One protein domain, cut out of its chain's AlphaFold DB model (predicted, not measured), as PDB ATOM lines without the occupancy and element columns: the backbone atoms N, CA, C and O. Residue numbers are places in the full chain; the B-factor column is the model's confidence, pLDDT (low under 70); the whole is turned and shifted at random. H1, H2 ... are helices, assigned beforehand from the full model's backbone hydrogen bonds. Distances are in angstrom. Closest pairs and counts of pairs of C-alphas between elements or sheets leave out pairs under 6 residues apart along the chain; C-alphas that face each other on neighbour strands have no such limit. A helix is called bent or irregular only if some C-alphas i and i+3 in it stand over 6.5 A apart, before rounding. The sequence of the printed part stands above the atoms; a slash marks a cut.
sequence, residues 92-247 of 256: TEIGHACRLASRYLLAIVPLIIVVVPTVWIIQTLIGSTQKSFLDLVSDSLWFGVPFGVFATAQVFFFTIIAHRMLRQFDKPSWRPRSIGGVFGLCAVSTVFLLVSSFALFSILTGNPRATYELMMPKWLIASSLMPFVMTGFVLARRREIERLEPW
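This is residues 92 to 247 of the 256 residues of an uncharacterized protein of Planctomycetaceae bacterium (UniProt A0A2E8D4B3). Three long helices, H1, H2 and H3, run back and forth side by side in a row with H2 in the middle, and a fourth long helix, H4, folds back from the end of H3 and crosses one face of the row over H3 and the later part of H2. H4 is sharply kinked near residue 216, and the turn between H2 and H3 sticks out with residues 171 to 176. The printed part has 156 residues with four named helices, H1 to H4 in chain order, and no named strand; its class is all helix. The whole is loose and elongated, with a radius of gyration of the C-alphas of 20.0 A and spans of 65 by 40 by 25 A.

H1 is residues 93 to 125, 48.1 A from first to last C-alpha, and begins with C-alpha 93 at (180.156, 186.431, 175.012). It is neither bent nor irregular, but only just: C-alphas 107 and 110 are 6.1 A apart. H2 is residues 133 to 169, 51.9 A long, with a kink of 27 degrees near residue 143. It too is neither bent nor irregular, but only just, with C-alphas 142 and 145 6.2 A apart; its C-alpha 169 is at (181.750, 185.119, 159.276). H3 is residues 177 to 205, 42.3 A long. H4, residues 208 to 247, is the longest helix by residues and measures 52.6 A. It is irregular, with C-alphas 214 and 217 7.7 A apart, and has a kink of 64 degrees near residue 216; it ends with C-alpha 247 at (162.575, 180.863, 161.852).

H2 is the hub and touches the three other helices. H1 and H2 form a helical hairpin and touch at a shallow tilt of 28 degrees, opposite ways; their closest C-alphas, those of Ala 97 and Phe 156, are 5.0 A apart. H2 and H3 form the next hairpin, at a shallow tilt of 7 degrees, opposite ways, with the closest C-alphas, those of Met 165 and Val 182, 5.8 A apart. H3 and H4 are a third hairpin, at a steep tilt of 41 degrees, opposite ways; their closest C-alphas, those of Ser 202 and Pro 208, are 4.6 A apart. H2 touches H4 with residues 162 to 166 alone, and H4 touches H2 with residues 230 to 238 alone. Their closest C-alphas, those of Ala 162 and Val 234, are 6.4 A apart, and the two run the same way at a steep tilt of 46 degrees. H1 is apart from H3 and from H4. Of the O i to N i+4 pairs, 26 of 29 are within hydrogen-bond range in H1, 32 of 33 in H2, 24 of 25 in H3 and 29 of 36 in H4.

The two C-alphas farthest apart, those of Gly 127 and Ser 173, are 66.5 A apart. The printed part has no cut. The link from H3 to H4 is tight, and those from H1 to H2 and from H2 to H3 are short. The mean pLDDT of the printed part is 88.0; residues 173 to 177 are under 70.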
ATOM      1  N   THR A  92     176.236 188.395 177.138       90.25
ATOM      2  CA  THR A  92     177.552 188.776 176.624       90.25
ATOM      3  C   THR A  92     178.399 187.525 176.377       90.25
ATOM      4  O   THR A  92     178.319 186.551 177.126       90.25
ATOM      5  N   GLU A  93     179.273 187.561 175.365       89.56
ATOM      6  CA  GLU A  93     180.156 186.431 175.012       89.56
ATOM      7  C   GLU A  93     180.953 185.910 176.219       89.56
ATOM      8  O   GLU A  93     181.127 184.705 176.398       89.56
ATOM      9  N   ILE A  94     181.423 186.832 177.066       91.69
ATOM     10  CA  ILE A  94     182.182 186.516 178.278       91.69
ATOM     11  C   ILE A  94     181.281 185.828 179.307       91.69
ATOM     12  O   ILE A  94     181.708 184.857 179.931       91.69
ATOM     13  N   GLY A  95     180.039 186.295 179.469       89.75
ATOM     14  CA  GLY A  95     179.055 185.671 180.351       89.75
ATOM     15  C   GLY A  95     178.752 184.231 179.940       89.75
ATOM     16  O   GLY A  95     178.803 183.331 180.781       89.75
ATOM     17  N   HIS A  96     178.544 184.003 178.640       87.38
ATOM     18  CA  HIS A  96     178.310 182.667 178.097       87.38
ATOM     19  C   HIS A  96     179.523 181.744 178.303       87.38
ATOM     20  O   HIS A  96     179.381 180.644 178.845       87.38
ATOM     21  N   ALA A  97     180.732 182.206 177.958       90.88
ATOM     22  CA  ALA A  97     181.960 181.432 178.155       90.88
ATOM     23  C   ALA A  97     182.210 181.104 179.638       90.88
ATOM     24  O   ALA A  97     182.550 179.969 179.972       90.88
ATOM     25  N   CYS A  98     181.997 182.070 180.538       92.81
ATOM     26  CA  CYS A  98     182.153 181.888 181.984       92.81
ATOM     27  C   CYS A  98     181.169 180.847 182.534       92.81
ATOM     28  O   CYS A  98     181.549 179.955 183.293       92.81
ATOM     29  N   ARG A  99     179.907 180.898 182.097       87.94
ATOM     30  CA  ARG A  99     178.891 179.923 182.496       87.94
ATOM     31  C   ARG A  99     179.219 178.521 182.007       87.94
ATOM     32  O   ARG A  99     179.137 177.580 182.798       87.94
ATOM     33  N   LEU A 100     179.590 178.373 180.738       88.69
ATOM     34  CA  LEU A 100     179.946 177.069 180.189       88.69
ATOM     35  C   LEU A 100     181.151 176.477 180.933       88.69
ATOM     36  O   LEU A 100     181.099 175.326 181.362       88.69
ATOM     37  N   ALA A 101     182.174 177.297 181.186       89.88
ATOM     38  CA  ALA A 101     183.333 176.923 181.990       89.88
ATOM     39  C   ALA A 101     182.930 176.497 183.417       89.88
ATOM     40  O   ALA A 101     183.336 175.434 183.880       89.88
ATOM     41  N   SER A 102     182.057 177.258 184.089       88.06
ATOM     42  CA  SER A 102     181.581 176.920 185.441       88.06
ATOM     43  C   SER A 102     180.835 175.584 185.499       88.06
ATOM     44  O   SER A 102     180.984 174.832 186.460       88.06
ATOM     45  N   ARG A 103     180.076 175.241 184.452       87.88
ATOM     46  CA  ARG A 103     179.364 173.958 184.361       87.88
ATOM     47  C   ARG A 103     180.298 172.807 184.090       87.88
ATOM     48  O   ARG A 103     180.122 171.744 184.671       87.88
ATOM     49  N   TYR A 104     181.286 173.030 183.232       87.31
ATOM     50  CA  TYR A 104     182.320 172.045 182.974       87.31
ATOM     51  C   TYR A 104     183.080 171.710 184.262       87.31
ATOM     52  O   TYR A 104     183.234 170.540 184.608       87.31
ATOM     53  N   LEU A 105     183.434 172.736 185.043       88.62
ATOM     54  CA  LEU A 105     184.024 172.565 186.368       88.62
ATOM     55  C   LEU A 105     183.092 171.788 187.313       88.62
ATOM     56  O   LEU A 105     183.517 170.816 187.934       88.62
ATOM     57  N   LEU A 106     181.813 172.173 187.382       88.44
ATOM     58  CA  LEU A 106     180.814 171.519 188.232       88.44
ATOM     59  C   LEU A 106     180.534 170.066 187.817       88.44
ATOM     60  O   LEU A 106     180.175 169.268 188.673       88.44
ATOM     61  N   ALA A 107     180.729 169.704 186.546       86.56
ATOM     62  CA  ALA A 107     180.616 168.332 186.053       86.56
ATOM     63  C   ALA A 107     181.866 167.483 186.352       86.56
ATOM     64  O   ALA A 107     181.749 166.290 186.630       86.56
ATOM     65  N   ILE A 108     183.062 168.084 186.341       86.00
ATOM     66  CA  ILE A 108     184.322 167.382 186.640       86.00
ATOM     67  C   ILE A 108     184.418 166.989 188.114       86.00
ATOM     68  O   ILE A 108     184.872 165.891 188.428       86.00
ATOM     69  N   VAL A 109     183.997 167.860 189.032       88.00
ATOM     70  CA  VAL A 109     184.093 167.603 190.479       88.00
ATOM     71  C   VAL A 109     183.420 166.284 190.906       88.00
ATOM     72  O   VAL A 109     184.107 165.448 191.497       88.00
ATOM     73  N   PRO A 110     182.131 166.021 190.605       90.31
ATOM     74  CA  PRO A 110     181.487 164.761 190.964       90.31
ATOM     75  C   PRO A 110     182.114 163.568 190.239       90.31
ATOM     76  O   PRO A 110     182.200 162.491 190.823       90.31
ATOM     77  N   LEU A 111     182.620 163.754 189.014       87.19
ATOM     78  CA  LEU A 111     183.351 162.702 188.311       87.19
ATOM     79  C   LEU A 111     184.606 162.286 189.092       87.19
ATOM     80  O   LEU A 111     184.819 161.096 189.297       87.19
ATOM     81  N   ILE A 112     185.396 163.241 189.592       85.12
ATOM     82  CA  ILE A 112     186.571 162.951 190.434       85.12
ATOM     83  C   ILE A 112     186.144 162.247 191.730       85.12
ATOM     84  O   ILE A 112     186.747 161.239 192.102       85.12
ATOM     85  N   ILE A 113     185.076 162.727 192.380       88.00
ATOM     86  CA  ILE A 113     184.538 162.139 193.619       88.00
ATOM     87  C   ILE A 113     184.121 160.677 193.420       88.00
ATOM     88  O   ILE A 113     184.265 159.886 194.343       88.00
ATOM     89  N   VAL A 114     183.627 160.298 192.239       92.25
ATOM     90  CA  VAL A 114     183.209 158.917 191.944       92.25
ATOM     91  C   VAL A 114     184.379 158.056 191.464       92.25
ATOM     92  O   VAL A 114     184.535 156.916 191.908       92.25
ATOM     93  N   VAL A 115     185.219 158.580 190.570       87.88
ATOM     94  CA  VAL A 115     186.301 157.813 189.936       87.88
ATOM     95  C   VAL A 115     187.379 157.431 190.947       87.88
ATOM     96  O   VAL A 115     187.809 156.279 190.953       87.88
ATOM     97  N   VAL A 116     187.789 158.348 191.828       87.31
ATOM     98  CA  VAL A 116     188.897 158.099 192.769       87.31
ATOM     99  C   VAL A 116     188.588 156.943 193.737       87.31
ATOM    100  O   VAL A 116     189.387 156.002 193.796       87.31
ATOM    101  N   PRO A 117     187.433 156.906 194.434       86.19
ATOM    102  CA  PRO A 117     187.065 155.762 195.267       86.19
ATOM    103  C   PRO A 117     186.875 154.479 194.462       86.19
ATOM    104  O   PRO A 117     187.261 153.411 194.926       86.19
ATOM    105  N   THR A 118     186.324 154.568 193.248       88.25
ATOM    106  CA  THR A 118     186.124 153.391 192.390       88.25
ATOM    107  C   THR A 118     187.459 152.738 192.032       88.25
ATOM    108  O   THR A 118     187.611 151.525 192.184       88.25
ATOM    109  N   VAL A 119     188.455 153.533 191.627       86.75
ATOM    110  CA  VAL A 119     189.815 153.046 191.346       86.75
ATOM    111  C   VAL A 119     190.433 152.415 192.592       86.75
ATOM    112  O   VAL A 119     191.005 151.329 192.499       86.75
ATOM    113  N   TRP A 120     190.275 153.043 193.760       90.44
ATOM    114  CA  TRP A 120     190.776 152.494 195.020       90.44
ATOM    115  C   TRP A 120     190.150 151.138 195.369       90.44
ATOM    116  O   TRP A 120     190.869 150.192 195.693       90.44
ATOM    117  N   ILE A 121     188.821 151.019 195.266       90.12
ATOM    118  CA  ILE A 121     188.091 149.770 195.530       90.12
ATOM    119  C   ILE A 121     188.594 148.670 194.590       90.12
ATOM    120  O   ILE A 121     188.918 147.578 195.050       90.12
ATOM    121  N   ILE A 122     188.732 148.964 193.294       90.25
ATOM    122  CA  ILE A 122     189.228 148.003 192.300       90.25
ATOM    123  C   ILE A 122     190.655 147.546 192.637       90.25
ATOM    124  O   ILE A 122     190.919 146.346 192.669       90.25
ATOM    125  N   GLN A 123     191.568 148.473 192.944       87.75
ATOM    126  CA  GLN A 123     192.947 148.133 193.333       87.75
ATOM    127  C   GLN A 123     193.003 147.307 194.627       87.75
ATOM    128  O   GLN A 123     193.864 146.437 194.780       87.75
ATOM    129  N   THR A 124     192.080 147.561 195.556       87.62
ATOM    130  CA  THR A 124     191.953 146.801 196.805       87.62
ATOM    131  C   THR A 124     191.482 145.376 196.532       87.62
ATOM    132  O   THR A 124     192.091 144.427 197.018       87.62
ATOM    133  N   LEU A 125     190.460 145.208 195.691       91.31
ATOM    134  CA  LEU A 125     189.929 143.896 195.312       91.31
ATOM    135  C   LEU A 125     190.939 143.042 194.532       91.31
ATOM    136  O   LEU A 125     190.941 141.823 194.670       91.31
ATOM    137  N   ILE A 126     191.817 143.669 193.743       94.81
ATOM    138  CA  ILE A 126     192.878 142.983 192.983       94.81
ATOM    139  C   ILE A 126     194.068 142.595 193.888       94.81
ATOM    140  O   ILE A 126     194.954 141.854 193.467       94.81
ATOM    141  N   GLY A 127     194.111 143.068 195.138       91.38
ATOM    142  CA  GLY A 127     195.244 142.839 196.040       91.38
ATOM    143  C   GLY A 127     196.511 143.593 195.621       91.38
ATOM    144  O   GLY A 127     197.601 143.272 196.086       91.38
ATOM    145  N   SER A 128     196.389 144.601 194.748       84.94
ATOM    146  CA  SER A 128     197.514 145.410 194.258       84.94
ATOM    147  C   SER A 128     197.785 146.646 195.123       84.94
ATOM    148  O   SER A 128     198.481 147.570 194.695       84.94
ATOM    149  N   THR A 129     197.169 146.743 196.300       72.06
ATOM    150  CA  THR A 129     197.171 147.966 197.106       72.06
ATOM    151  C   THR A 129     198.433 148.061 197.954       72.06
ATOM    152  O   THR A 129     198.519 147.507 199.043       72.06
ATOM    153  N   GLN A 130     199.413 148.816 197.455       74.62
ATOM    154  CA  GLN A 130     200.574 149.248 198.242       74.62
ATOM    155  C   GLN A 130     200.373 150.643 198.873       74.62
ATOM    156  O   GLN A 130     201.064 150.987 199.826       74.62
ATOM    157  N   LYS A 131     199.430 151.449 198.356       84.56
ATOM    158  CA  LYS A 131     199.143 152.821 198.815       84.56
ATOM    159  C   LYS A 131     197.897 152.881 199.695       84.56
ATOM    160  O   LYS A 131     196.926 152.163 199.448       84.56
ATOM    161  N   SER A 132     197.902 153.778 200.682       90.25
ATOM    162  CA  SER A 132     196.700 154.068 201.466       90.25
ATOM    163  C   SER A 132     195.673 154.848 200.631       90.25
ATOM    164  O   SER A 132     196.012 155.485 199.632       90.25
ATOM    165  N   PHE A 133     194.401 154.829 201.043       82.94
ATOM    166  CA  PHE A 133     193.356 155.642 200.407       82.94
ATOM    167  C   PHE A 133     193.706 157.139 200.412       82.94
ATOM    168  O   PHE A 133     193.482 157.830 199.422       82.94
ATOM    169  N   LEU A 134     194.296 157.630 201.508       87.12
ATOM    170  CA  LEU A 134     194.681 159.035 201.651       87.12
ATOM    171  C   LEU A 134     195.778 159.435 200.659       87.12
ATOM    172  O   LEU A 134     195.702 160.524 200.096       87.12
ATOM    173  N   ASP A 135     196.735 158.544 200.379       88.25
ATOM    174  CA  ASP A 135     197.765 158.788 199.361       88.25
ATOM    175  C   ASP A 135     197.142 158.885 197.964       88.25
ATOM    176  O   ASP A 135     197.490 159.772 197.190       88.25
ATOM    177  N   LEU A 136     196.165 158.021 197.653       84.69
ATOM    178  CA  LEU A 136     195.461 158.076 196.371       84.69
ATOM    179  C   LEU A 136     194.637 159.360 196.227       84.69
ATOM    180  O   LEU A 136     194.626 159.958 195.151       84.69
ATOM    181  N   VAL A 137     193.947 159.792 197.287       86.75
ATOM    182  CA  VAL A 137     193.200 161.059 197.289       86.75
ATOM    183  C   VAL A 137     194.154 162.238 197.129       86.75
ATOM    184  O   VAL A 137     193.883 163.114 196.313       86.75
ATOM    185  N   SER A 138     195.280 162.247 197.844       90.00
ATOM    186  CA  SER A 138     196.306 163.287 197.723       90.00
ATOM    187  C   SER A 138     196.868 163.362 196.301       90.00
ATOM    188  O   SER A 138     196.854 164.436 195.701       90.00
ATOM    189  N   ASP A 139     197.274 162.226 195.726       86.81
ATOM    190  CA  ASP A 139     197.729 162.139 194.334       86.81
ATOM    191  C   ASP A 139     196.630 162.643 193.384       86.81
ATOM    192  O   ASP A 139     196.865 163.488 192.523       86.81
ATOM    193  N   SER A 140     195.390 162.194 193.577       85.62
ATOM    194  CA  SER A 140     194.261 162.585 192.725       85.62
ATOM    195  C   SER A 140     193.915 164.066 192.831       85.62
ATOM    196  O   SER A 140     193.516 164.655 191.835       85.62
ATOM    197  N   LEU A 141     194.074 164.692 193.997       89.12
ATOM    198  CA  LEU A 141     193.910 166.136 194.156       89.12
ATOM    199  C   LEU A 141     195.064 166.891 193.492       89.12
ATOM    200  O   LEU A 141     194.818 167.873 192.789       89.12
ATOM    201  N   TRP A 142     196.297 166.400 193.648       88.06
ATOM    202  CA  TRP A 142     197.489 166.977 193.027       88.06
ATOM    203  C   TRP A 142     197.425 166.956 191.495       88.06
ATOM    204  O   TRP A 142     197.814 167.926 190.852       88.06
ATOM    205  N   PHE A 143     196.883 165.891 190.899       85.44
ATOM    206  CA  PHE A 143     196.678 165.802 189.449       85.44
ATOM    207  C   PHE A 143     195.360 166.442 188.994       85.44
ATOM    208  O   PHE A 143     195.323 167.204 188.026       85.44
ATOM    209  N   GLY A 144     194.268 166.131 189.687       86.88
ATOM    210  CA  GLY A 144     192.905 166.451 189.279       86.88
ATOM    211  C   GLY A 144     192.557 167.928 189.405       86.88
ATOM    212  O   GLY A 144     191.872 168.450 188.527       86.88
ATOM    213  N   VAL A 145     193.048 168.631 190.434       89.12
ATOM    214  CA  VAL A 145     192.747 170.063 190.606       89.12
ATOM    215  C   VAL A 145     193.425 170.911 189.523       89.12
ATOM    216  O   VAL A 145     192.701 171.632 188.830       89.12
ATOM    217  N   PRO A 146     194.753 170.819 189.283       89.62
ATOM    218  CA  PRO A 146     195.383 171.552 188.186       89.62
ATOM    219  C   PRO A 146     194.778 171.193 186.832       89.62
ATOM    220  O   PRO A 146     194.500 172.091 186.042       89.62
ATOM    221  N   PHE A 147     194.504 169.907 186.582       88.12
ATOM    222  CA  PHE A 147     193.861 169.462 185.346       88.12
ATOM    223  C   PHE A 147     192.449 170.043 185.175       88.12
ATOM    224  O   PHE A 147     192.106 170.512 184.093       88.12
ATOM    225  N   GLY A 148     191.633 170.059 186.230       89.06
ATOM    226  CA  GLY A 148     190.273 170.600 186.191       89.06
ATOM    227  C   GLY A 148     190.249 172.111 185.950       89.06
ATOM    228  O   GLY A 148     189.514 172.584 185.077       89.06
ATOM    229  N   VAL A 149     191.092 172.867 186.662       90.44
ATOM    230  CA  VAL A 149     191.269 174.318 186.444       90.44
ATOM    231  C   VAL A 149     191.720 174.584 185.012       90.44
ATOM    232  O   VAL A 149     191.176 175.449 184.323       90.44
ATOM    233  N   PHE A 150     192.679 173.794 184.546       91.44
ATOM    234  CA  PHE A 150     193.227 173.892 183.210       91.44
ATOM    235  C   PHE A 150     192.189 173.642 182.114       91.44
ATOM    236  O   PHE A 150     192.002 174.481 181.233       91.44
ATOM    237  N   ALA A 151     191.482 172.516 182.186       89.38
ATOM    238  CA  ALA A 151     190.463 172.157 181.211       89.38
ATOM    239  C   ALA A 151     189.328 173.197 181.191       89.38
ATOM    240  O   ALA A 151     188.856 173.586 180.125       89.38
ATOM    241  N   THR A 152     188.967 173.743 182.357       91.62
ATOM    242  CA  THR A 152     187.994 174.839 182.481       91.62
ATOM    243  C   THR A 152     188.468 176.114 181.774       91.62
ATOM    244  O   THR A 152     187.707 176.727 181.022       91.62
ATOM    245  N   ALA A 153     189.736 176.500 181.960       93.19
ATOM    246  CA  ALA A 153     190.329 177.648 181.275       93.19
ATOM    247  C   ALA A 153     190.397 177.443 179.751       93.19
ATOM    248  O   ALA A 153     190.153 178.382 178.990       93.19
ATOM    249  N   GLN A 154     190.673 176.216 179.297       91.31
ATOM    250  CA  GLN A 154     190.646 175.878 177.874       91.31
ATOM    251  C   GLN A 154     189.247 176.002 177.278       91.31
ATOM    252  O   GLN A 154     189.101 176.653 176.246       91.31
ATOM    253  N   VAL A 155     188.224 175.440 177.932       91.19
ATOM    254  CA  VAL A 155     186.825 175.573 177.490       91.19
ATOM    255  C   VAL A 155     186.458 177.048 177.356       91.19
ATOM    256  O   VAL A 155     186.024 177.467 176.289       91.19
ATOM    257  N   PHE A 156     186.732 177.855 178.385       94.06
ATOM    258  CA  PHE A 156     186.492 179.298 178.351       94.06
ATOM    259  C   PHE A 156     187.144 179.973 177.133       94.06
ATOM    260  O   PHE A 156     186.488 180.698 176.381       94.06
ATOM    261  N   PHE A 157     188.434 179.712 176.912       94.38
ATOM    262  CA  PHE A 157     189.195 180.335 175.834       94.38
ATOM    263  C   PHE A 157     188.712 179.898 174.444       94.38
ATOM    264  O   PHE A 157     188.508 180.743 173.567       94.38
ATOM    265  N   PHE A 158     188.470 178.600 174.243       91.81
ATOM    266  CA  PHE A 158     187.963 178.080 172.975       91.81
ATOM    267  C   PHE A 158     186.557 178.592 172.667       91.81
ATOM    268  O   PHE A 158     186.289 178.929 171.515       91.81
ATOM    269  N   THR A 159     185.689 178.742 173.669       91.38
ATOM    270  CA  THR A 159     184.356 179.332 173.480       91.38
ATOM    271  C   THR A 159     184.438 180.783 173.010       91.38
ATOM    272  O   THR A 159     183.717 181.156 172.081       91.38
ATOM    273  N   ILE A 160     185.336 181.591 173.585       93.88
ATOM    274  CA  ILE A 160     185.557 182.979 173.141       93.88
ATOM    275  C   ILE A 160     186.087 183.014 171.709       93.88
ATOM    276  O   ILE A 160     185.611 183.803 170.890       93.88
ATOM    277  N   ILE A 161     187.064 182.163 171.387       92.81
ATOM    278  CA  ILE A 161     187.615 182.091 170.031       92.81
ATOM    279  C   ILE A 161     186.541 181.676 169.029       92.81
ATOM    280  O   ILE A 161     186.418 182.326 167.994       92.81
ATOM    281  N   ALA A 162     185.729 180.666 169.346       90.75
ATOM    282  CA  ALA A 162     184.639 180.214 168.487       90.75
ATOM    283  C   ALA A 162     183.625 181.338 168.211       90.75
ATOM    284  O   ALA A 162     183.288 181.577 167.053       90.75
ATOM    285  N   HIS A 163     183.211 182.087 169.240       90.56
ATOM    286  CA  HIS A 163     182.317 183.244 169.076       90.56
ATOM    287  C   HIS A 163     182.934 184.327 168.189       90.56
ATOM    288  O   HIS A 163     182.287 184.838 167.272       90.56
ATOM    289  N   ARG A 164     184.216 184.645 168.401       92.00
ATOM    290  CA  ARG A 164     184.921 185.616 167.559       92.00
ATOM    291  C   ARG A 164     185.051 185.144 166.116       92.00
ATOM    292  O   ARG A 164     184.937 185.973 165.220       92.00
ATOM    293  N   MET A 165     185.279 183.852 165.882       90.69
ATOM    294  CA  MET A 165     185.315 183.284 164.532       90.69
ATOM    295  C   MET A 165     183.942 183.389 163.859       90.69
ATOM    296  O   MET A 165     183.880 183.862 162.727       90.69
ATOM    297  N   LEU A 166     182.855 183.044 164.560       89.12
ATOM    298  CA  LEU A 166     181.480 183.195 164.062       89.12
ATOM    299  C   LEU A 166     181.177 184.649 163.670       89.12
ATOM    300  O   LEU A 166     180.816 184.909 162.527       89.12
ATOM    301  N   ARG A 167     181.484 185.622 164.536       88.75
ATOM    302  CA  ARG A 167     181.290 187.054 164.230       88.75
ATOM    303  C   ARG A 167     182.092 187.562 163.032       88.75
ATOM    304  O   ARG A 167     181.716 188.557 162.413       88.75
ATOM    305  N   GLN A 168     183.240 186.954 162.723       88.62
ATOM    306  CA  GLN A 168     183.983 187.308 161.507       88.62
ATOM    307  C   GLN A 168     183.286 186.782 160.251       88.62
ATOM    308  O   GLN A 168     183.443 187.390 159.191       88.62
ATOM    309  N   PHE A 169     182.519 185.696 160.369       84.00
ATOM    310  CA  PHE A 169     181.750 185.119 159.276       84.00
ATOM    311  C   PHE A 169     180.432 185.842 158.997       84.00
ATOM    312  O   PHE A 169     180.054 185.902 157.830       84.00
ATOM    313  N   ASP A 170     179.803 186.449 160.004       81.69
ATOM    314  CA  ASP A 170     178.527 187.172 159.847       81.69
ATOM    315  C   ASP A 170     178.665 188.528 159.139       81.69
ATOM    316  O   ASP A 170     177.678 189.189 158.821       81.69
ATOM    317  N   LYS A 171     179.893 188.994 158.875       80.38
ATOM    318  CA  LYS A 171     180.091 190.266 158.176       80.38
ATOM    319  C   LYS A 171     179.643 190.123 156.713       80.38
ATOM    320  O   LYS A 171     180.272 189.364 155.973       80.38
ATOM    321  N   PRO A 172     178.653 190.915 156.247       70.44
ATOM    322  CA  PRO A 172     178.037 190.767 154.921       70.44
ATOM    323  C   PRO A 172     179.027 190.954 153.763       70.44
ATOM    324  O   PRO A 172     178.812 190.477 152.653       70.44
ATOM    325  N   SER A 173     180.165 191.605 154.014       65.94
ATOM    326  CA  SER A 173     181.288 191.635 153.085       65.94
ATOM    327  C   SER A 173     182.281 190.514 153.413       65.94
ATOM    328  O   SER A 173     183.304 190.761 154.063       65.94
ATOM    329  N   TRP A 174     182.016 189.300 152.932       61.19
ATOM    330  CA  TRP A 174     182.977 188.188 152.910       61.19
ATOM    331  C   TRP A 174     184.141 188.514 151.952       61.19
ATOM    332  O   TRP A 174     184.298 187.974 150.861       61.19
ATOM    333  N   ARG A 175     184.957 189.498 152.332       68.00
ATOM    334  CA  ARG A 175     186.189 189.870 151.635       68.00
ATOM    335  C   ARG A 175     187.310 188.927 152.088       68.00
ATOM    336  O   ARG A 175     187.308 188.527 153.253       68.00
ATOM    337  N   PRO A 176     188.329 188.660 151.251       62.03
ATOM    338  CA  PRO A 176     189.477 187.802 151.587       62.03
ATOM    339  C   PRO A 176     190.229 188.190 152.878       62.03
ATOM    340  O   PRO A 176     190.935 187.368 153.454       62.03
ATOM    341  N   ARG A 177     190.035 189.409 153.406       62.19
ATOM    342  CA  ARG A 177     190.544 189.829 154.727       62.19
ATOM    343  C   ARG A 177     189.897 189.099 155.919       62.19
ATOM    344  O   ARG A 177     190.526 189.016 156.967       62.19
ATOM    345  N   SER A 178     188.686 188.559 155.774       73.75
ATOM    346  CA  SER A 178     188.000 187.785 156.827       73.75
ATOM    347  C   SER A 178     188.677 186.433 157.080       73.75
ATOM    348  O   SER A 178     188.870 186.046 158.231       73.75
ATOM    349  N   ILE A 179     189.147 185.777 156.014       82.19
ATOM    350  CA  ILE A 179     189.857 184.494 156.066       82.19
ATOM    351  C   ILE A 179     191.138 184.619 156.904       82.19
ATOM    352  O   ILE A 179     191.379 183.802 157.789       82.19
ATOM    353  N   GLY A 180     191.916 185.690 156.704       86.94
ATOM    354  CA  GLY A 180     193.116 185.957 157.504       86.94
ATOM    355  C   GLY A 180     192.827 186.119 159.002       86.94
ATOM    356  O   GLY A 180     193.605 185.652 159.829       86.94
ATOM    357  N   GLY A 181     191.684 186.712 159.363       88.75
ATOM    358  CA  GLY A 181     191.250 186.828 160.759       88.75
ATOM    359  C   GLY A 181     190.926 185.475 161.397       88.75
ATOM    360  O   GLY A 181     191.332 185.219 162.528       88.75
ATOM    361  N   VAL A 182     190.252 184.589 160.657       89.00
ATOM    362  CA  VAL A 182     189.940 183.220 161.103       89.00
ATOM    363  C   VAL A 182     191.226 182.409 161.290       89.00
ATOM    364  O   VAL A 182     191.415 181.811 162.347       89.00
ATOM    365  N   PHE A 183     192.156 182.460 160.330       89.56
ATOM    366  CA  PHE A 183     193.468 181.814 160.471       89.56
ATOM    367  C   PHE A 183     194.277 182.376 161.642       89.56
ATOM    368  O   PHE A 183     194.896 181.605 162.372       89.56
ATOM    369  N   GLY A 184     194.240 183.693 161.863       91.44
ATOM    370  CA  GLY A 184     194.882 184.324 163.016       91.44
ATOM    371  C   GLY A 184     194.320 183.814 164.346       91.44
ATOM    372  O   GLY A 184     195.087 183.460 165.239       91.44
ATOM    373  N   LEU A 185     192.994 183.704 164.468       92.94
ATOM    374  CA  LEU A 185     192.338 183.149 165.659       92.94
ATOM    375  C   LEU A 185     192.668 181.664 165.870       92.94
ATOM    376  O   LEU A 185     192.925 181.255 167.001       92.94
ATOM    377  N   CYS A 186     192.733 180.873 164.796       91.06
ATOM    378  CA  CYS A 186     193.196 179.486 164.851       91.06
ATOM    379  C   CYS A 186     194.661 179.374 165.295       91.06
ATOM    380  O   CYS A 186     194.989 178.537 166.129       91.06
ATOM    381  N   ALA A 187     195.551 180.229 164.786       91.50
ATOM    382  CA  ALA A 187     196.951 180.233 165.200       91.50
ATOM    383  C   ALA A 187     197.093 180.582 166.689       91.50
ATOM    384  O   ALA A 187     197.825 179.913 167.419       91.50
ATOM    385  N   VAL A 188     196.340 181.582 167.162       93.44
ATOM    386  CA  VAL A 188     196.284 181.948 168.585       93.44
ATOM    387  C   VAL A 188     195.780 180.781 169.437       93.44
ATOM    388  O   VAL A 188     196.348 180.521 170.496       93.44
ATOM    389  N   SER A 189     194.758 180.050 168.980       91.81
ATOM    390  CA  SER A 189     194.220 178.899 169.712       91.81
ATOM    391  C   SER A 189     195.220 177.743 169.801       91.81
ATOM    392  O   SER A 189     195.395 177.176 170.879       91.81
ATOM    393  N   THR A 190     195.953 177.459 168.720       91.75
ATOM    394  CA  THR A 190     197.043 176.471 168.708       91.75
ATOM    395  C   THR A 190     198.171 176.857 169.658       91.75
ATOM    396  O   THR A 190     198.610 176.020 170.443       91.75
ATOM    397  N   VAL A 191     198.633 178.111 169.627       92.69
ATOM    398  CA  VAL A 191     199.703 178.580 170.525       92.69
ATOM    399  C   VAL A 191     199.249 178.527 171.979       92.69
ATOM    400  O   VAL A 191     199.992 178.051 172.835       92.69
ATOM    401  N   PHE A 192     198.021 178.963 172.266       92.81
ATOM    402  CA  PHE A 192     197.464 178.882 173.609       92.81
ATOM    403  C   PHE A 192     197.383 177.434 174.093       92.81
ATOM    404  O   PHE A 192     197.844 177.142 175.193       92.81
ATOM    405  N   LEU A 193     196.870 176.510 173.272       91.25
ATOM    406  CA  LEU A 193     196.832 175.086 173.600       91.25
ATOM    407  C   LEU A 193     198.245 174.568 173.916       91.25
ATOM    408  O   LEU A 193     198.439 174.000 174.987       91.25
ATOM    409  N   LEU A 194     199.221 174.861 173.043       91.94
ATOM    410  CA  LEU A 194     200.633 174.477 173.178       91.94
ATOM    411  C   LEU A 194     201.259 174.951 174.499       91.94
ATOM    412  O   LEU A 194     201.803 174.156 175.265       91.94
ATOM    413  N   VAL A 195     201.168 176.250 174.778       92.81
ATOM    414  CA  VAL A 195     201.758 176.854 175.980       92.81
ATOM    415  C   VAL A 195     201.047 176.358 177.232       92.81
ATOM    416  O   VAL A 195     201.691 175.999 178.218       92.81
ATOM    417  N   SER A 196     199.718 176.325 177.183       91.56
ATOM    418  CA  SER A 196     198.901 176.005 178.340       91.56
ATOM    419  C   SER A 196     199.163 174.565 178.798       91.56
ATOM    420  O   SER A 196     199.471 174.378 179.977       91.56
ATOM    421  N   SER A 197     199.144 173.547 177.926       90.75
ATOM    422  CA  SER A 197     199.394 172.201 178.459       90.75
ATOM    423  C   SER A 197     200.863 171.940 178.723       90.75
ATOM    424  O   SER A 197     201.148 171.164 179.626       90.75
ATOM    425  N   PHE A 198     201.802 172.584 178.022       93.00
ATOM    426  CA  PHE A 198     203.202 172.504 178.443       93.00
ATOM    427  C   PHE A 198     203.355 172.971 179.898       93.00
ATOM    428  O   PHE A 198     204.015 172.298 180.693       93.00
ATOM    429  N   ALA A 199     202.691 174.070 180.273       93.12
ATOM    430  CA  ALA A 199     202.661 174.544 181.653       93.12
ATOM    431  C   ALA A 199     201.995 173.528 182.596       93.12
ATOM    432  O   ALA A 199     202.586 173.194 183.623       93.12
ATOM    433  N   LEU A 200     200.827 172.980 182.233       92.12
ATOM    434  CA  LEU A 200     200.151 171.955 183.038       92.12
ATOM    435  C   LEU A 200     201.062 170.744 183.283       92.12
ATOM    436  O   LEU A 200     201.287 170.369 184.427       92.12
ATOM    437  N   PHE A 201     201.619 170.140 182.236       91.12
ATOM    438  CA  PHE A 201     202.462 168.955 182.385       91.12
ATOM    439  C   PHE A 201     203.781 169.260 183.101       91.12
ATOM    440  O   PHE A 201     204.264 168.418 183.858       91.12
ATOM    441  N   SER A 202     204.331 170.465 182.944       92.19
ATOM    442  CA  SER A 202     205.505 170.891 183.714       92.19
ATOM    443  C   SER A 202     205.198 170.963 185.210       92.19
ATOM    444  O   SER A 202     206.021 170.532 186.014       92.19
ATOM    445  N   ILE A 203     204.004 171.440 185.587       91.06
ATOM    446  CA  ILE A 203     203.526 171.436 186.979       91.06
ATOM    447  C   ILE A 203     203.327 169.997 187.468       91.06
ATOM    448  O   ILE A 203     203.804 169.644 188.544       91.06
ATOM    449  N   LEU A 204     202.669 169.152 186.668       88.12
ATOM    450  CA  LEU A 204     202.344 167.776 187.049       88.12
ATOM    451  C   LEU A 204     203.582 166.881 187.204       88.12
ATOM    452  O   LEU A 204     203.609 166.016 188.073       88.12
ATOM    453  N   THR A 205     204.604 167.073 186.371       89.75
ATOM    454  CA  THR A 205     205.841 166.274 186.417       89.75
ATOM    455  C   THR A 205     206.908 166.865 187.335       89.75
ATOM    456  O   THR A 205     207.879 166.180 187.652       89.75
ATOM    457  N   GLY A 206     206.790 168.146 187.703       93.12
ATOM    458  CA  GLY A 206     207.841 168.895 188.397       93.12
ATOM    459  C   GLY A 206     209.141 169.044 187.591       93.12
ATOM    460  O   GLY A 206     210.146 169.502 188.131       93.12
ATOM    461  N   ASN A 207     209.156 168.644 186.312       94.19
ATOM    462  CA  ASN A 207     210.349 168.637 185.475       94.19
ATOM    463  C   ASN A 207     210.012 169.110 184.046       94.19
ATOM    464  O   ASN A 207     209.534 168.323 183.217       94.19
ATOM    465  N   PRO A 208     210.298 170.381 183.710       93.00
ATOM    466  CA  PRO A 208     209.963 170.935 182.399       93.00
ATOM    467  C   PRO A 208     210.755 170.273 181.263       93.00
ATOM    468  O   PRO A 208     210.261 170.177 180.140       93.00
ATOM    469  N   ARG A 209     211.962 169.762 181.541       93.75
ATOM    470  CA  ARG A 209     212.781 169.067 180.541       93.75
ATOM    471  C   ARG A 209     212.181 167.711 180.180       93.75
ATOM    472  O   ARG A 209     212.001 167.426 179.001       93.75
ATOM    473  N   ALA A 210     211.817 166.915 181.186       91.75
ATOM    474  CA  ALA A 210     211.141 165.636 180.959       91.75
ATOM    475  C   ALA A 210     209.793 165.836 180.245       91.75
ATOM    476  O   ALA A 210     209.446 165.078 179.343       91.75
ATOM    477  N   THR A 211     209.068 166.904 180.597       91.50
ATOM    478  CA  THR A 211     207.831 167.304 179.912       91.50
ATOM    479  C   THR A 211     208.066 167.592 178.432       91.50
ATOM    480  O   THR A 211     207.348 167.070 177.582       91.50
ATOM    481  N   TYR A 212     209.087 168.389 178.108       92.69
ATOM    482  CA  TYR A 212     209.434 168.717 176.727       92.69
ATOM    483  C   TYR A 212     209.737 167.463 175.898       92.69
ATOM    484  O   TYR A 212     209.168 167.286 174.819       92.69
ATOM    485  N   GLU A 213     210.583 166.575 176.429       92.00
ATOM    486  CA  GLU A 213     210.986 165.328 175.767       92.00
ATOM    487  C   GLU A 213     209.792 164.379 175.556       92.00
ATOM    488  O   GLU A 213     209.658 163.781 174.487       92.00
ATOM    489  N   LEU A 214     208.883 164.289 176.535       87.50
ATOM    490  CA  LEU A 214     207.694 163.439 176.459       87.50
ATOM    491  C   LEU A 214     206.630 163.981 175.491       87.50
ATOM    492  O   LEU A 214     205.961 163.207 174.802       87.50
ATOM    493  N   MET A 215     206.432 165.302 175.466       86.62
ATOM    494  CA  MET A 215     205.289 165.908 174.783       86.62
ATOM    495  C   MET A 215     205.566 166.254 173.322       86.62
ATOM    496  O   MET A 215     204.697 165.993 172.488       86.62
ATOM    497  N   MET A 216     206.744 166.799 172.991       86.31
ATOM    498  CA  MET A 216     207.024 167.463 171.702       86.31
ATOM    499  C   MET A 216     206.472 166.743 170.456       86.31
ATOM    500  O   MET A 216     205.701 167.361 169.719       86.31
ATOM    501  N   PRO A 217     206.763 165.449 170.208       84.31
ATOM    502  CA  PRO A 217     206.363 164.807 168.954       84.31
ATOM    503  C   PRO A 217     204.844 164.640 168.824       84.31
ATOM    504  O   PRO A 217     204.266 164.897 167.770       84.31
ATOM    505  N   LYS A 218     204.175 164.230 169.908       83.81
ATOM    506  CA  LYS A 218     202.727 163.959 169.911       83.81
ATOM    507  C   LYS A 218     201.921 165.255 169.948       83.81
ATOM    508  O   LYS A 218     200.860 165.354 169.334       83.81
ATOM    509  N   TRP A 219     202.442 166.256 170.650       84.44
ATOM    510  CA  TRP A 219     201.770 167.530 170.850       84.44
ATOM    511  C   TRP A 219     201.757 168.429 169.624       84.44
ATOM    512  O   TRP A 219     200.746 169.089 169.383       84.44
ATOM    513  N   LEU A 220     202.820 168.418 168.821       84.75
ATOM    514  CA  LEU A 220     202.838 169.140 167.547       84.75
ATOM    515  C   LEU A 220     201.768 168.603 166.584       84.75
ATOM    516  O   LEU A 220     201.091 169.383 165.913       84.75
ATOM    517  N   ILE A 221     201.543 167.286 166.574       88.25
ATOM    518  CA  ILE A 221     200.497 166.665 165.751       88.25
ATOM    519  C   ILE A 221     199.109 167.038 166.286       88.25
ATOM    520  O   ILE A 221     198.289 167.570 165.543       88.25
ATOM    521  N   ALA A 222     198.845 166.841 167.580       84.38
ATOM    522  CA  ALA A 222     197.535 167.155 168.159       84.38
ATOM    523  C   ALA A 222     197.172 168.647 168.018       84.38
ATOM    524  O   ALA A 222     196.053 168.992 167.641       84.38
ATOM    525  N   SER A 223     198.136 169.540 168.255       84.56
ATOM    526  CA  SER A 223     197.908 170.989 168.210       84.56
ATOM    527  C   SER A 223     197.771 171.531 166.787       84.56
ATOM    528  O   SER A 223     197.103 172.547 166.590       84.56
ATOM    529  N   SER A 224     198.356 170.854 165.790       86.44
ATOM    530  CA  SER A 224     198.179 171.211 164.375       86.44
ATOM    531  C   SER A 224     196.820 170.779 163.815       86.44
ATOM    532  O   SER A 224     196.323 171.419 162.890       86.44
ATOM    533  N   LEU A 225     196.170 169.770 164.408       88.62
ATOM    534  CA  LEU A 225     194.800 169.374 164.059       88.62
ATOM    535  C   LEU A 225     193.732 170.310 164.646       88.62
ATOM    536  O   LEU A 225     192.661 170.466 164.054       88.62
ATOM    537  N   MET A 226     194.012 170.966 165.775       85.62
ATOM    538  CA  MET A 226     193.028 171.795 166.484       85.62
ATOM    539  C   MET A 226     192.411 172.928 165.633       85.62
ATOM    540  O   MET A 226     191.190 173.091 165.677       85.62
ATOM    541  N   PRO A 227     193.167 173.671 164.797       86.38
ATOM    542  CA  PRO A 227     192.605 174.626 163.841       86.38
ATOM    543  C   PRO A 227     191.533 174.039 162.925       86.38
ATOM    544  O   PRO A 227     190.515 174.685 162.678       86.38
ATOM    545  N   PHE A 228     191.745 172.819 162.428       88.38
ATOM    546  CA  PHE A 228     190.808 172.155 161.524       88.38
ATOM    547  C   PHE A 228     189.543 171.730 162.264       88.38
ATOM    548  O   PHE A 228     188.446 171.951 161.754       88.38
ATOM    549  N   VAL A 229     189.688 171.208 163.486       88.50
ATOM    550  CA  VAL A 229     188.552 170.870 164.357       88.50
ATOM    551  C   VAL A 229     187.730 172.117 164.677       88.50
ATOM    552  O   VAL A 229     186.520 172.120 164.464       88.50
ATOM    553  N   MET A 230     188.375 173.206 165.106       86.81
ATOM    554  CA  MET A 230     187.700 174.472 165.413       86.81
ATOM    555  C   MET A 230     187.021 175.072 164.184       86.81
ATOM    556  O   MET A 230     185.880 175.515 164.265       86.81
ATOM    557  N   THR A 231     187.688 175.057 163.029       87.44
ATOM    558  CA  THR A 231     187.103 175.561 161.779       87.44
ATOM    559  C   THR A 231     185.900 174.717 161.366       87.44
ATOM    560  O   THR A 231     184.853 175.273 161.048       87.44
ATOM    561  N   GLY A 232     186.013 173.387 161.422       89.69
ATOM    562  CA  GLY A 232     184.908 172.474 161.137       89.69
ATOM    563  C   GLY A 232     183.718 172.701 162.068       89.69
ATOM    564  O   GLY A 232     182.591 172.826 161.592       89.69
ATOM    565  N   PHE A 233     183.974 172.847 163.370       88.62
ATOM    566  CA  PHE A 233     182.951 173.157 164.368       88.62
ATOM    567  C   PHE A 233     182.255 174.495 164.088       88.62
ATOM    568  O   PHE A 233     181.028 174.559 164.055       88.62
ATOM    569  N   VAL A 234     183.020 175.557 163.818       88.50
ATOM    570  CA  VAL A 234     182.463 176.884 163.515       88.50
ATOM    571  C   VAL A 234     181.650 176.865 162.219       88.50
ATOM    572  O   VAL A 234     180.575 177.459 162.170       88.50
ATOM    573  N   LEU A 235     182.112 176.164 161.181       89.81
ATOM    574  CA  LEU A 235     181.367 176.021 159.926       89.81
ATOM    575  C   LEU A 235     180.076 175.217 160.113       89.81
ATOM    576  O   LEU A 235     179.049 175.586 159.545       89.81
ATOM    577  N   ALA A 236     180.113 174.144 160.904       88.31
ATOM    578  CA  ALA A 236     178.921 173.376 161.248       88.31
ATOM    579  C   ALA A 236     177.908 174.251 162.000       88.31
ATOM    580  O   ALA A 236     176.745 174.313 161.605       88.31
ATOM    581  N   ARG A 237     178.372 175.008 163.005       87.38
ATOM    582  CA  ARG A 237     177.519 175.917 163.778       87.38
ATOM    583  C   ARG A 237     176.947 177.047 162.928       87.38
ATOM    584  O   ARG A 237     175.784 177.392 163.081       87.38
ATOM    585  N   ARG A 238     177.731 177.599 162.001       88.62
ATOM    586  CA  ARG A 238     177.248 178.615 161.062       88.62
ATOM    587  C   ARG A 238     176.117 178.078 160.187       88.62
ATOM    588  O   ARG A 238     175.093 178.737 160.074       88.62
ATOM    589  N   ARG A 239     176.284 176.888 159.600       90.06
ATOM    590  CA  ARG A 239     175.227 176.260 158.786       90.06
ATOM    591  C   ARG A 239     173.942 176.067 159.583       90.06
ATOM    592  O   ARG A 239     172.861 176.203 159.032       90.06
ATOM    593  N   GLU A 240     174.063 175.739 160.864       88.50
ATOM    594  CA  GLU A 240     172.917 175.627 161.761       88.50
ATOM    595  C   GLU A 240     172.236 176.986 161.987       88.50
ATOM    596  O   GLU A 240     171.021 177.077 161.847       88.50
ATOM    597  N   ILE A 241     173.005 178.051 162.248       86.81
ATOM    598  CA  ILE A 241     172.478 179.420 162.390       86.81
ATOM    599  C   ILE A 241     171.768 179.873 161.107       86.81
ATOM    600  O   ILE A 241     170.644 180.353 161.182       86.81
ATOM    601  N   GLU A 242     172.375 179.662 159.937       89.50
ATOM    602  CA  GLU A 242     171.782 180.013 158.635       89.50
ATOM    603  C   GLU A 242     170.463 179.266 158.380       89.50
ATOM    604  O   GLU A 242     169.538 179.820 157.793       89.50
ATOM    605  N   ARG A 243     170.339 178.016 158.847       91.56
ATOM    606  CA  ARG A 243     169.067 177.278 158.772       91.56
ATOM    607  C   ARG A 243     168.027 177.778 159.772       91.56
ATOM    608  O   ARG A 243     166.837 177.661 159.501       91.56
ATOM    609  N   LEU A 244     168.456 178.307 160.916       89.44
ATOM    610  CA  LEU A 244     167.575 178.833 161.962       89.44
ATOM    611  C   LEU A 244     167.109 180.271 161.688       89.44
ATOM    612  O   LEU A 244     166.023 180.635 162.132       89.44
ATOM    613  N   GLU A 245     167.877 181.068 160.945       91.75
ATOM    614  CA  GLU A 245     167.595 182.486 160.661       91.75
ATOM    615  C   GLU A 245     166.175 182.755 160.112       91.75
ATOM    616  O   GLU A 245     165.502 183.667 160.612       91.75
ATOM    617  N   PRO A 246     165.638 181.960 159.159       92.88
ATOM    618  CA  PRO A 246     164.281 182.168 158.649       92.88
ATOM    619  C   PRO A 246     163.184 181.927 159.693       92.88
ATOM    620  O   PRO A 246     162.064 182.389 159.501       92.88
ATOM    621  N   TRP A 247     163.493 181.183 160.759       92.69
ATOM    622  CA  TRP A 247     162.575 180.863 161.852       92.69
ATOM    623  C   TRP A 247     162.701 181.864 162.995       92.69
ATOM    624  O   TRP A 247     161.698 182.314 163.539       92.69
TER     625      TRP A 247